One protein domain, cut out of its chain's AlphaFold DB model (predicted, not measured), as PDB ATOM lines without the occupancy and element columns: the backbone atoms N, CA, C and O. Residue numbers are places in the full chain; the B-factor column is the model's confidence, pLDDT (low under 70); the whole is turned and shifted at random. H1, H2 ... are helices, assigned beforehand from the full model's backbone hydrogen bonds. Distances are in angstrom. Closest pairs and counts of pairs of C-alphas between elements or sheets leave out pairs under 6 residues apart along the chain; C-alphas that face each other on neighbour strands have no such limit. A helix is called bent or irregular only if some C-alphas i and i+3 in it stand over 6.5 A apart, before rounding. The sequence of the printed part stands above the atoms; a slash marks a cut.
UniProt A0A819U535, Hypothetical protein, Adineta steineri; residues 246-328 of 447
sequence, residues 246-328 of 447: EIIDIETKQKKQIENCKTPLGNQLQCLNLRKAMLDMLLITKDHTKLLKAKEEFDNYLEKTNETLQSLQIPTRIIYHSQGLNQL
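AT A GLANCE: This is residues 246 to 328 of the 447 residues of the protein "Hypothetical protein" of Adineta steineri (UniProt A0A819U535). This is a long helical hairpin: the 40-residue helix H1 runs nearly the whole length of a thin rod, and H2 folds back beside its last part after a tight turn. Past the end of H2 the chain goes on as a strand-free link along the rest of H1, to the short helix H3 near the place where H1 begins. The printed part has 83 residues with three named helices, in the order H1, H2, H3, and no named strand; the class is all helix. The whole is extended, with a radius of gyration of the C-alphas of 20.5 A, and spans 68 by 16 by 13 A.

IN THESE COORDINATES: Find C-alpha 246 at (-40.171, 6.363, 16.050), where H1 begins; from there residues 246 to 285 run 60.2 A to C-alpha 285 at (19.980, 8.875, 16.796), so look for x rising along the way. H1 is neither bent nor irregular, but only just: C-alphas 260 and 263 are 6.5 A apart. Go on to His 288, where H2 begins; its residues 288 to 311 run 33.9 A back toward lower x. H2 is irregular, with C-alphas 293 and 296 standing 7.1 A apart, and it has a kink of 40 degrees near residue 295. Last, look at residues 322 to 328, the helix H3, 9.8 A long, which ends at C-alpha 328 at (-45.769, -3.919, 13.807).

HOW THE PARTS SIT: Start from H1 and look at its residues 268 to 283, with which alone it touches H2. The closest C-alphas of the two are those of Leu 282 and Leu 291, 6.2 A apart. Their lines stand at a shallow tilt of 7 degrees, and they run opposite ways, a helical hairpin. Near the other end of H1, H3 is close but not clearly touching: the closest C-alphas are those of Ile 247 and Gly 324, 6.6 A apart. H1 and H3 run opposite ways at a shallow tilt of 13 degrees. H2 and H3 are apart. In the backbone, every O i to N i+4 pair of H3 is within hydrogen-bond range, against 33 of 36 in H1 and 18 of 20 in H2.

THE WHOLE: Look for the two C-alphas farthest apart at Thr 289 and Leu 328, 68.4 A from each other, while those of Glu 246 and Leu 328, the first and last printed, are 11.9 A apart. Residues 284 to 289 stand free. The link from H1 to H2 is tight, with 2 residues, and the one from H2 to H3 is short, with 10. The printed part has no cut. Its mean pLDDT is 81.6, and you will find values under 70 at residue 313 and residues 315 to 328.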
ATOM      1  N   GLU A 246     -40.895   6.990  14.935       82.25
ATOM      2  CA  GLU A 246     -40.171   6.363  16.050       82.25
ATOM      3  C   GLU A 246     -38.892   5.652  15.567       82.25
ATOM      4  O   GLU A 246     -37.829   5.799  16.178       82.25
ATOM      5  N   ILE A 247     -38.959   4.931  14.439       79.75
ATOM      6  CA  ILE A 247     -37.789   4.276  13.829       79.75
ATOM      7  C   ILE A 247     -36.745   5.316  13.411       79.75
ATOM      8  O   ILE A 247     -35.570   5.186  13.768       79.75
ATOM      9  N   ILE A 248     -37.165   6.368  12.699       84.81
ATOM     10  CA  ILE A 248     -36.273   7.446  12.248       84.81
ATOM     11  C   ILE A 248     -35.576   8.109  13.445       84.81
ATOM     12  O   ILE A 248     -34.363   8.337  13.413       84.81
ATOM     13  N   ASP A 249     -36.301   8.396  14.523       84.31
ATOM     14  CA  ASP A 249     -35.751   9.049  15.715       84.31
ATOM     15  C   ASP A 249     -34.690   8.180  16.407       84.31
ATOM     16  O   ASP A 249     -33.638   8.672  16.836       84.31
ATOM     17  N   ILE A 250     -34.918   6.866  16.478       79.56
ATOM     18  CA  ILE A 250     -33.946   5.934  17.049       79.56
ATOM     19  C   ILE A 250     -32.696   5.840  16.167       79.56
ATOM     20  O   ILE A 250     -31.576   5.974  16.674       79.56
ATOM     21  N   GLU A 251     -32.860   5.649  14.856       80.38
ATOM     22  CA  GLU A 251     -31.735   5.531  13.922       80.38
ATOM     23  C   GLU A 251     -30.894   6.811  13.877       80.38
ATOM     24  O   GLU A 251     -29.660   6.764  13.919       80.38
ATOM     25  N   THR A 252     -31.541   7.978  13.859       86.25
ATOM     26  CA  THR A 252     -30.846   9.273  13.879       86.25
ATOM     27  C   THR A 252     -30.075   9.480  15.182       86.25
ATOM     28  O   THR A 252     -28.929   9.948  15.148       86.25
ATOM     29  N   LYS A 253     -30.636   9.077  16.330       84.94
ATOM     30  CA  LYS A 253     -29.949   9.125  17.629       84.94
ATOM     31  C   LYS A 253     -28.725   8.211  17.663       84.94
ATOM     32  O   LYS A 253     -27.660   8.660  18.093       84.94
ATOM     33  N   GLN A 254     -28.841   6.974  17.177       79.69
ATOM     34  CA  GLN A 254     -27.710   6.041  17.082       79.69
ATOM     35  C   GLN A 254     -26.617   6.581  16.154       79.69
ATOM     36  O   GLN A 254     -25.444   6.620  16.528       79.69
ATOM     37  N   LYS A 255     -26.995   7.082  14.973       84.25
ATOM     38  CA  LYS A 255     -26.055   7.688  14.021       84.25
ATOM     39  C   LYS A 255     -25.299   8.859  14.646       84.25
ATOM     40  O   LYS A 255     -24.084   8.954  14.495       84.25
ATOM     41  N   LYS A 256     -25.996   9.721  15.396       86.88
ATOM     42  CA  LYS A 256     -25.383  10.850  16.105       86.88
ATOM     43  C   LYS A 256     -24.395  10.391  17.182       86.88
ATOM     44  O   LYS A 256     -23.330  10.988  17.309       86.88
ATOM     45  N   GLN A 257     -24.710   9.332  17.929       83.75
ATOM     46  CA  GLN A 257     -23.780   8.752  18.906       83.75
ATOM     47  C   GLN A 257     -22.502   8.229  18.235       83.75
ATOM     48  O   GLN A 257     -21.412   8.535  18.706       83.75
ATOM     49  N   ILE A 258     -22.625   7.520  17.109       82.06
ATOM     50  CA  ILE A 258     -21.474   7.001  16.351       82.06
ATOM     51  C   ILE A 258     -20.623   8.145  15.779       82.06
ATOM     52  O   ILE A 258     -19.398   8.114  15.889       82.06
ATOM     53  N   GLU A 259     -21.250   9.170  15.194       87.12
ATOM     54  CA  GLU A 259     -20.534  10.345  14.675       87.12
ATOM     55  C   GLU A 259     -19.749  11.072  15.776       87.12
ATOM     56  O   GLU A 259     -18.589  11.431  15.572       87.12
ATOM     57  N   ASN A 260     -20.319  11.207  16.979       86.44
ATOM     58  CA  ASN A 260     -19.636  11.837  18.114       86.44
ATOM     59  C   ASN A 260     -18.364  11.085  18.556       86.44
ATOM     60  O   ASN A 260     -17.467  11.701  19.132       86.44
ATOM     61  N   CYS A 261     -18.250   9.780  18.277       84.94
ATOM     62  CA  CYS A 261     -17.052   8.996  18.586       84.94
ATOM     63  C   CYS A 261     -15.895   9.238  17.601       84.94
ATOM     64  O   CYS A 261     -14.741   8.986  17.959       84.94
ATOM     65  N   LYS A 262     -16.152   9.736  16.381       87.38
ATOM     66  CA  LYS A 262     -15.103   9.900  15.357       87.38
ATOM     67  C   LYS A 262     -14.039  10.919  15.755       87.38
ATOM     68  O   LYS A 262     -12.852  10.632  15.623       87.38
ATOM     69  N   THR A 263     -14.442  12.092  16.240       88.81
ATOM     70  CA  THR A 263     -13.505  13.189  16.542       88.81
ATOM     71  C   THR A 263     -12.526  12.831  17.668       88.81
ATOM     72  O   THR A 263     -11.322  12.991  17.463       88.81
ATOM     73  N   PRO A 264     -12.968  12.292  18.826       86.56
ATOM     74  CA  PRO A 264     -12.048  11.858  19.878       86.56
ATOM     75  C   PRO A 264     -11.067  10.777  19.412       86.56
ATOM     76  O   PRO A 264      -9.875  10.880  19.698       86.56
ATOM     77  N   LEU A 265     -11.541   9.780  18.656       86.81
ATOM     78  CA  LEU A 265     -10.686   8.719  18.110       86.81
ATOM     79  C   LEU A 265      -9.651   9.272  17.123       86.81
ATOM     80  O   LEU A 265      -8.479   8.908  17.200       86.81
ATOM     81  N   GLY A 266     -10.061  10.186  16.238       89.19
ATOM     82  CA  GLY A 266      -9.160  10.867  15.307       89.19
ATOM     83  C   GLY A 266      -8.064  11.654  16.029       89.19
ATOM     84  O   GLY A 266      -6.885  11.513  15.698       89.19
ATOM     85  N   ASN A 267      -8.430  12.405  17.071       88.44
ATOM     86  CA  ASN A 267      -7.479  13.161  17.887       88.44
ATOM     87  C   ASN A 267      -6.485  12.235  18.613       88.44
ATOM     88  O   ASN A 267      -5.280  12.483  18.578       88.44
ATOM     89  N   GLN A 268      -6.961  11.141  19.225       88.69
ATOM     90  CA  GLN A 268      -6.097  10.157  19.895       88.69
ATOM     91  C   GLN A 268      -5.119   9.493  18.916       88.69
ATOM     92  O   GLN A 268      -3.930   9.367  19.217       88.69
ATOM     93  N   LEU A 269      -5.586   9.132  17.714       90.88
ATOM     94  CA  LEU A 269      -4.738   8.565  16.666       90.88
ATOM     95  C   LEU A 269      -3.653   9.555  16.216       90.88
ATOM     96  O   LEU A 269      -2.491   9.177  16.068       90.88
ATOM     97  N   GLN A 270      -4.003  10.832  16.047       92.88
ATOM     98  CA  GLN A 270      -3.042  11.875  15.691       92.88
ATOM     99  C   GLN A 270      -1.980  12.069  16.785       92.88
ATOM    100  O   GLN A 270      -0.785  12.122  16.482       92.88
ATOM    101  N   CYS A 271      -2.387  12.108  18.057       90.12
ATOM    102  CA  CYS A 271      -1.473  12.202  19.197       90.12
ATOM    103  C   CYS A 271      -0.542  10.985  19.322       90.12
ATOM    104  O   CYS A 271       0.633  11.149  19.667       90.12
ATOM    105  N   LEU A 272      -1.045   9.781  19.032       91.06
ATOM    106  CA  LEU A 272      -0.257   8.549  19.030       91.06
ATOM    107  C   LEU A 272       0.782   8.564  17.901       91.06
ATOM    108  O   LEU A 272       1.948   8.258  18.140       91.06
ATOM    109  N   ASN A 273       0.384   8.979  16.696       93.00
ATOM    110  CA  ASN A 273       1.285   9.083  15.548       93.00
ATOM    111  C   ASN A 273       2.428  10.080  15.793       93.00
ATOM    112  O   ASN A 273       3.569   9.793  15.435       93.00
ATOM    113  N   LEU A 274       2.153  11.214  16.449       92.31
ATOM    114  CA  LEU A 274       3.187  12.190  16.808       92.31
ATOM    115  C   LEU A 274       4.229  11.584  17.762       92.31
ATOM    116  O   LEU A 274       5.431  11.713  17.540       92.31
ATOM    117  N   ARG A 275       3.772  10.874  18.796       91.25
ATOM    118  CA  ARG A 275       4.648  10.199  19.764       91.25
ATOM    119  C   ARG A 275       5.428   9.048  19.138       91.25
ATOM    120  O   ARG A 275       6.610   8.890  19.429       91.25
ATOM    121  N   LYS A 276       4.817   8.299  18.219       92.19
ATOM    122  CA  LYS A 276       5.520   7.286  17.425       92.19
ATOM    123  C   LYS A 276       6.659   7.905  16.608       92.19
ATOM    124  O   LYS A 276       7.775   7.406  16.669       92.19
ATOM    125  N   ALA A 277       6.417   9.032  15.937       91.69
ATOM    126  CA  ALA A 277       7.460   9.739  15.192       91.69
ATOM    127  C   ALA A 277       8.601  10.237  16.103       91.69
ATOM    128  O   ALA A 277       9.770  10.170  15.724       91.69
ATOM    129  N   MET A 278       8.284  10.698  17.320       88.88
ATOM    130  CA  MET A 278       9.302  11.048  18.320       88.88
ATOM    131  C   MET A 278      10.162   9.837  18.709       88.88
ATOM    132  O   MET A 278      11.385   9.958  18.778       88.88
ATOM    133  N   LEU A 279       9.542   8.674  18.934       89.38
ATOM    134  CA  LEU A 279      10.256   7.431  19.229       89.38
ATOM    135  C   LEU A 279      11.161   7.011  18.061       89.38
ATOM    136  O   LEU A 279      12.338   6.732  18.281       89.38
ATOM    137  N   ASP A 280      10.647   7.034  16.829       91.31
ATOM    138  CA  ASP A 280      11.411   6.700  15.622       91.31
ATOM    139  C   ASP A 280      12.654   7.603  15.481       91.31
ATOM    140  O   ASP A 280      13.757   7.118  15.216       91.31
ATOM    141  N   MET A 281      12.518   8.906  15.754       87.25
ATOM    142  CA  MET A 281      13.644   9.850  15.761       87.25
ATOM    143  C   MET A 281      14.694   9.516  16.828       87.25
ATOM    144  O   MET A 281      15.893   9.530  16.538       87.25
ATOM    145  N   LEU A 282      14.273   9.188  18.055       86.56
ATOM    146  CA  LEU A 282      15.196   8.783  19.121       86.56
ATOM    147  C   LEU A 282      15.963   7.508  18.740       86.56
ATOM    148  O   LEU A 282      17.177   7.437  18.950       86.56
ATOM    149  N   LEU A 283      15.292   6.540  18.109       85.06
ATOM    150  CA  LEU A 283      15.908   5.299  17.636       85.06
ATOM    151  C   LEU A 283      16.937   5.542  16.518       85.06
ATOM    152  O   LEU A 283      18.010   4.938  16.548       85.06
ATOM    153  N   ILE A 284      16.668   6.465  15.584       90.12
ATOM    154  CA  ILE A 284      17.618   6.852  14.520       90.12
ATOM    155  C   ILE A 284      18.908   7.430  15.113       90.12
ATOM    156  O   ILE A 284      20.002   7.090  14.661       90.12
ATOM    157  N   THR A 285      18.801   8.270  16.147       86.88
ATOM    158  CA  THR A 285      19.980   8.875  16.796       86.88
ATOM    159  C   THR A 285      20.821   7.883  17.606       86.88
ATOM    160  O   THR A 285      21.938   8.224  17.992       86.88
ATOM    161  N   LYS A 286      20.308   6.666  17.867       84.12
ATOM    162  CA  LYS A 286      20.913   5.635  18.738       84.12
ATOM    163  C   LYS A 286      21.294   6.141  20.141       84.12
ATOM    164  O   LYS A 286      22.144   5.557  20.812       84.12
ATOM    165  N   ASP A 287      20.655   7.213  20.613       82.38
ATOM    166  CA  ASP A 287      20.894   7.792  21.936       82.38
ATOM    167  C   ASP A 287      20.037   7.073  22.987       82.38
ATOM    168  O   ASP A 287      18.939   7.501  23.358       82.38
ATOM    169  N   HIS A 288      20.558   5.942  23.471       84.25
ATOM    170  CA  HIS A 288      19.903   5.129  24.496       84.25
ATOM    171  C   HIS A 288      19.622   5.912  25.789       84.25
ATOM    172  O   HIS A 288      18.657   5.614  26.489       84.25
ATOM    173  N   THR A 289      20.414   6.945  26.091       85.75
ATOM    174  CA  THR A 289      20.252   7.744  27.313       85.75
ATOM    175  C   THR A 289      19.007   8.626  27.235       85.75
ATOM    176  O   THR A 289      18.248   8.699  28.201       85.75
ATOM    177  N   LYS A 290      18.758   9.282  26.092       85.94
ATOM    178  CA  LYS A 290      17.535  10.082  25.887       85.94
ATOM    179  C   LYS A 290      16.282   9.220  25.804       85.94
ATOM    180  O   LYS A 290      15.263   9.602  26.370       85.94
ATOM    181  N   LEU A 291      16.372   8.054  25.164       86.25
ATOM    182  CA  LEU A 291      15.266   7.098  25.117       86.25
ATOM    183  C   LEU A 291      14.855   6.650  26.526       86.25
ATOM    184  O   LEU A 291      13.678   6.704  26.868       86.25
ATOM    185  N   LEU A 292      15.824   6.264  27.363       86.50
ATOM    186  CA  LEU A 292      15.551   5.837  28.737       86.50
ATOM    187  C   LEU A 292      14.998   6.972  29.609       86.50
ATOM    188  O   LEU A 292      14.149   6.713  30.453       86.50
ATOM    189  N   LYS A 293      15.415   8.225  29.374       87.31
ATOM    190  CA  LYS A 293      14.841   9.402  30.051       87.31
ATOM    191  C   LYS A 293      13.396   9.698  29.631       87.31
ATOM    192  O   LYS A 293      12.637  10.192  30.452       87.31
ATOM    193  N   ALA A 294      13.020   9.402  28.387       87.25
ATOM    194  CA  ALA A 294      11.658   9.597  27.881       87.25
ATOM    195  C   ALA A 294      10.726   8.398  28.148       87.25
ATOM    196  O   ALA A 294       9.518   8.510  27.956       87.25
ATOM    197  N   LYS A 295      11.264   7.248  28.581       88.06
ATOM    198  CA  LYS A 295      10.510   5.999  28.779       88.06
ATOM    199  C   LYS A 295       9.266   6.195  29.650       88.06
ATOM    200  O   LYS A 295       8.180   5.804  29.247       88.06
ATOM    201  N   GLU A 296       9.425   6.831  30.806       89.50
ATOM    202  CA  GLU A 296       8.328   7.047  31.757       89.50
ATOM    203  C   GLU A 296       7.210   7.926  31.168       89.50
ATOM    204  O   GLU A 296       6.035   7.722  31.458       89.50
ATOM    205  N   GLU A 297       7.546   8.872  30.285       89.06
ATOM    206  CA  GLU A 297       6.561   9.695  29.575       89.06
ATOM    207  C   GLU A 297       5.755   8.868  28.563       89.06
ATOM    208  O   GLU A 297       4.531   9.006  28.478       89.06
ATOM    209  N   PHE A 298       6.423   7.984  27.814       90.56
ATOM    210  CA  PHE A 298       5.760   7.080  26.872       90.56
ATOM    211  C   PHE A 298       4.882   6.052  27.582       90.56
ATOM    212  O   PHE A 298       3.739   5.870  27.166       90.56
ATOM    213  N   ASP A 299       5.385   5.428  28.648       89.94
ATOM    214  CA  ASP A 299       4.643   4.437  29.433       89.94
ATOM    215  C   ASP A 299       3.361   5.070  30.005       89.94
ATOM    216  O   ASP A 299       2.262   4.574  29.755       89.94
ATOM    217  N   ASN A 300       3.476   6.248  30.638       89.94
ATOM    218  CA  ASN A 300       2.327   6.999  31.156       89.94
ATOM    219  C   ASN A 300       1.330   7.414  30.061       89.94
ATOM    220  O   ASN A 300       0.119   7.424  30.286       89.94
ATOM    221  N   TYR A 301       1.812   7.812  28.878       90.81
ATOM    222  CA  TYR A 301       0.925   8.168  27.771       90.81
ATOM    223  C   TYR A 301       0.154   6.950  27.259       90.81
ATOM    224  O   TYR A 301      -1.057   7.036  27.069       90.81
ATOM    225  N   LEU A 302       0.845   5.829  27.039       88.69
ATOM    226  CA  LEU A 302       0.230   4.601  26.545       88.69
ATOM    227  C   LEU A 302      -0.822   4.081  27.523       88.69
ATOM    228  O   LEU A 302      -1.911   3.727  27.079       88.69
ATOM    229  N   GLU A 303      -0.540   4.100  28.827       89.00
ATOM    230  CA  GLU A 303      -1.496   3.717  29.870       89.00
ATOM    231  C   GLU A 303      -2.755   4.597  29.820       89.00
ATOM    232  O   GLU A 303      -3.856   4.083  29.616       89.00
ATOM    233  N   LYS A 304      -2.597   5.929  29.833       87.38
ATOM    234  CA  LYS A 304      -3.727   6.874  29.746       87.38
ATOM    235  C   LYS A 304      -4.525   6.757  28.449       87.38
ATOM    236  O   LYS A 304      -5.753   6.869  28.458       87.38
ATOM    237  N   THR A 305      -3.860   6.559  27.310       86.31
ATOM    238  CA  THR A 305      -4.545   6.351  26.028       86.31
ATOM    239  C   THR A 305      -5.329   5.042  26.047       86.31
ATOM    240  O   THR A 305      -6.460   5.017  25.567       86.31
ATOM    241  N   ASN A 306      -4.784   3.977  26.638       85.56
ATOM    242  CA  ASN A 306      -5.466   2.690  26.737       85.56
ATOM    243  C   ASN A 306      -6.696   2.767  27.661       85.56
ATOM    244  O   ASN A 306      -7.765   2.292  27.287       85.56
ATOM    245  N   GLU A 307      -6.596   3.458  28.801       86.44
ATOM    246  CA  GLU A 307      -7.740   3.760  29.678       86.44
ATOM    247  C   GLU A 307      -8.821   4.570  28.947       86.44
ATOM    248  O   GLU A 307     -10.009   4.244  28.990       86.44
ATOM    249  N   THR A 308      -8.410   5.602  28.203       84.12
ATOM    250  CA  THR A 308      -9.329   6.442  27.422       84.12
ATOM    251  C   THR A 308     -10.057   5.614  26.357       84.12
ATOM    252  O   THR A 308     -11.272   5.737  26.208       84.12
ATOM    253  N   LEU A 309      -9.346   4.734  25.647       82.06
ATOM    254  CA  LEU A 309      -9.928   3.827  24.651       82.06
ATOM    255  C   LEU A 309     -10.895   2.815  25.276       82.06
ATOM    256  O   LEU A 309     -11.949   2.565  24.700       82.06
ATOM    257  N   GLN A 310     -10.588   2.285  26.463       80.19
ATOM    258  CA  GLN A 310     -11.488   1.391  27.202       80.19
ATOM    259  C   GLN A 310     -12.748   2.115  27.699       80.19
ATOM    260  O   GLN A 310     -13.815   1.510  27.782       80.19
ATOM    261  N   SER A 311     -12.644   3.414  27.995       79.50
ATOM    262  CA  SER A 311     -13.775   4.241  28.432       79.50
ATOM    263  C   SER A 311     -14.704   4.697  27.292       79.50
ATOM    264  O   SER A 311     -15.863   5.044  27.534       79.50
ATOM    265  N   LEU A 312     -14.226   4.698  26.042       76.88
ATOM    266  CA  LEU A 312     -14.999   5.113  24.871       76.88
ATOM    267  C   LEU A 312     -16.025   4.032  24.507       76.88
ATOM    268  O   LEU A 312     -15.702   3.010  23.907       76.88
ATOM    269  N   GLN A 313     -17.293   4.283  24.831       68.44
ATOM    270  CA  GLN A 313     -18.402   3.410  24.455       68.44
ATOM    271  C   GLN A 313     -18.715   3.545  22.959       68.44
ATOM    272  O   GLN A 313     -19.594   4.306  22.556       68.44
ATOM    273  N   ILE A 314     -17.988   2.804  22.124       70.44
ATOM    274  CA  ILE A 314     -18.315   2.655  20.704       70.44
ATOM    275  C   ILE A 314     -19.365   1.543  20.586       70.44
ATOM    276  O   ILE A 314     -19.099   0.418  21.018       70.44
ATOM    277  N   PRO A 315     -20.543   1.807  19.997       64.81
ATOM    278  CA  PRO A 315     -21.529   0.763  19.756       64.81
ATOM    279  C   PRO A 315     -20.928  -0.359  18.892       64.81
ATOM    280  O   PRO A 315     -20.510  -0.126  17.760       64.81
ATOM    281  N   THR A 316     -20.877  -1.582  19.422       55.88
ATOM    282  CA  THR A 316     -20.249  -2.752  18.774       55.88
ATOM    283  C   THR A 316     -21.130  -3.420  17.716       55.88
ATOM    284  O   THR A 316     -20.642  -4.239  16.939       55.88
ATOM    285  N   ARG A 317     -22.424  -3.079  17.651       57.00
ATOM    286  CA  ARG A 317     -23.369  -3.598  16.656       57.00
ATOM    287  C   ARG A 317     -24.419  -2.541  16.325       57.00
ATOM    288  O   ARG A 317     -24.988  -1.940  17.232       57.00
ATOM    289  N   ILE A 318     -24.705  -2.352  15.036       55.69
ATOM    290  CA  ILE A 318     -25.919  -1.652  14.599       55.69
ATOM    291  C   ILE A 318     -27.089  -2.549  15.002       55.69
ATOM    292  O   ILE A 318     -27.216  -3.672  14.506       55.69
ATOM    293  N   ILE A 319     -27.901  -2.103  15.957       54.69
ATOM    294  CA  ILE A 319     -29.101  -2.834  16.355       54.69
ATOM    295  C   ILE A 319     -30.153  -2.532  15.292       54.69
ATOM    296  O   ILE A 319     -30.825  -1.509  15.364       54.69
ATOM    297  N   TYR A 320     -30.297  -3.417  14.301       52.41
ATOM    298  CA  TYR A 320     -31.523  -3.468  13.507       52.41
ATOM    299  C   TYR A 320     -32.660  -3.724  14.494       52.41
ATOM    300  O   TYR A 320     -32.700  -4.785  15.123       52.41
ATOM    301  N   HIS A 321     -33.503  -2.722  14.731       54.47
ATOM    302  CA  HIS A 321     -34.486  -2.809  15.799       54.47
ATOM    303  C   HIS A 321     -35.509  -3.899  15.472       54.47
ATOM    304  O   HIS A 321     -36.417  -3.703  14.668       54.47
ATOM    305  N   SER A 322     -35.424  -5.026  16.186       53.91
ATOM    306  CA  SER A 322     -36.540  -5.964  16.338       53.91
ATOM    307  C   SER A 322     -37.769  -5.274  16.929       53.91
ATOM    308  O   SER A 322     -38.866  -5.772  16.774       53.91
ATOM    309  N   GLN A 323     -37.615  -4.108  17.564       58.59
ATOM    310  CA  GLN A 323     -38.706  -3.359  18.184       58.59
ATOM    311  C   GLN A 323     -39.703  -2.782  17.176       58.59
ATOM    312  O   GLN A 323     -40.889  -2.869  17.450       58.59
ATOM    313  N   GLY A 324     -39.269  -2.274  16.014       61.16
ATOM    314  CA  GLY A 324     -40.202  -1.805  14.978       61.16
ATOM    315  C   GLY A 324     -41.001  -2.963  14.369       61.16
ATOM    316  O   GLY A 324     -42.212  -2.870  14.203       61.16
ATOM    317  N   LEU A 325     -40.340  -4.102  14.135       61.66
ATOM    318  CA  LEU A 325     -40.997  -5.342  13.704       61.66
ATOM    319  C   LEU A 325     -41.919  -5.917  14.788       61.66
ATOM    320  O   LEU A 325     -43.023  -6.336  14.472       61.66
ATOM    321  N   ASN A 326     -41.513  -5.879  16.059       62.72
ATOM    322  CA  ASN A 326     -42.324  -6.329  17.190       62.72
ATOM    323  C   ASN A 326     -43.517  -5.397  17.432       62.72
ATOM    324  O   ASN A 326     -44.585  -5.882  17.768       62.72
ATOM    325  N   GLN A 327     -43.368  -4.081  17.251       66.50
ATOM    326  CA  GLN A 327     -44.468  -3.113  17.325       66.50
ATOM    327  C   GLN A 327     -45.443  -3.301  16.163       66.50
ATOM    328  O   GLN A 327     -46.649  -3.233  16.373       66.50
ATOM    329  N   LEU A 328     -44.937  -3.572  14.956       65.94
ATOM    330  CA  LEU A 328     -45.769  -3.919  13.807       65.94
ATOM    331  C   LEU A 328     -46.516  -5.235  14.053       65.94
ATOM    332  O   LEU A 328     -47.710  -5.309  13.795       65.94
TER     333      LEU A 328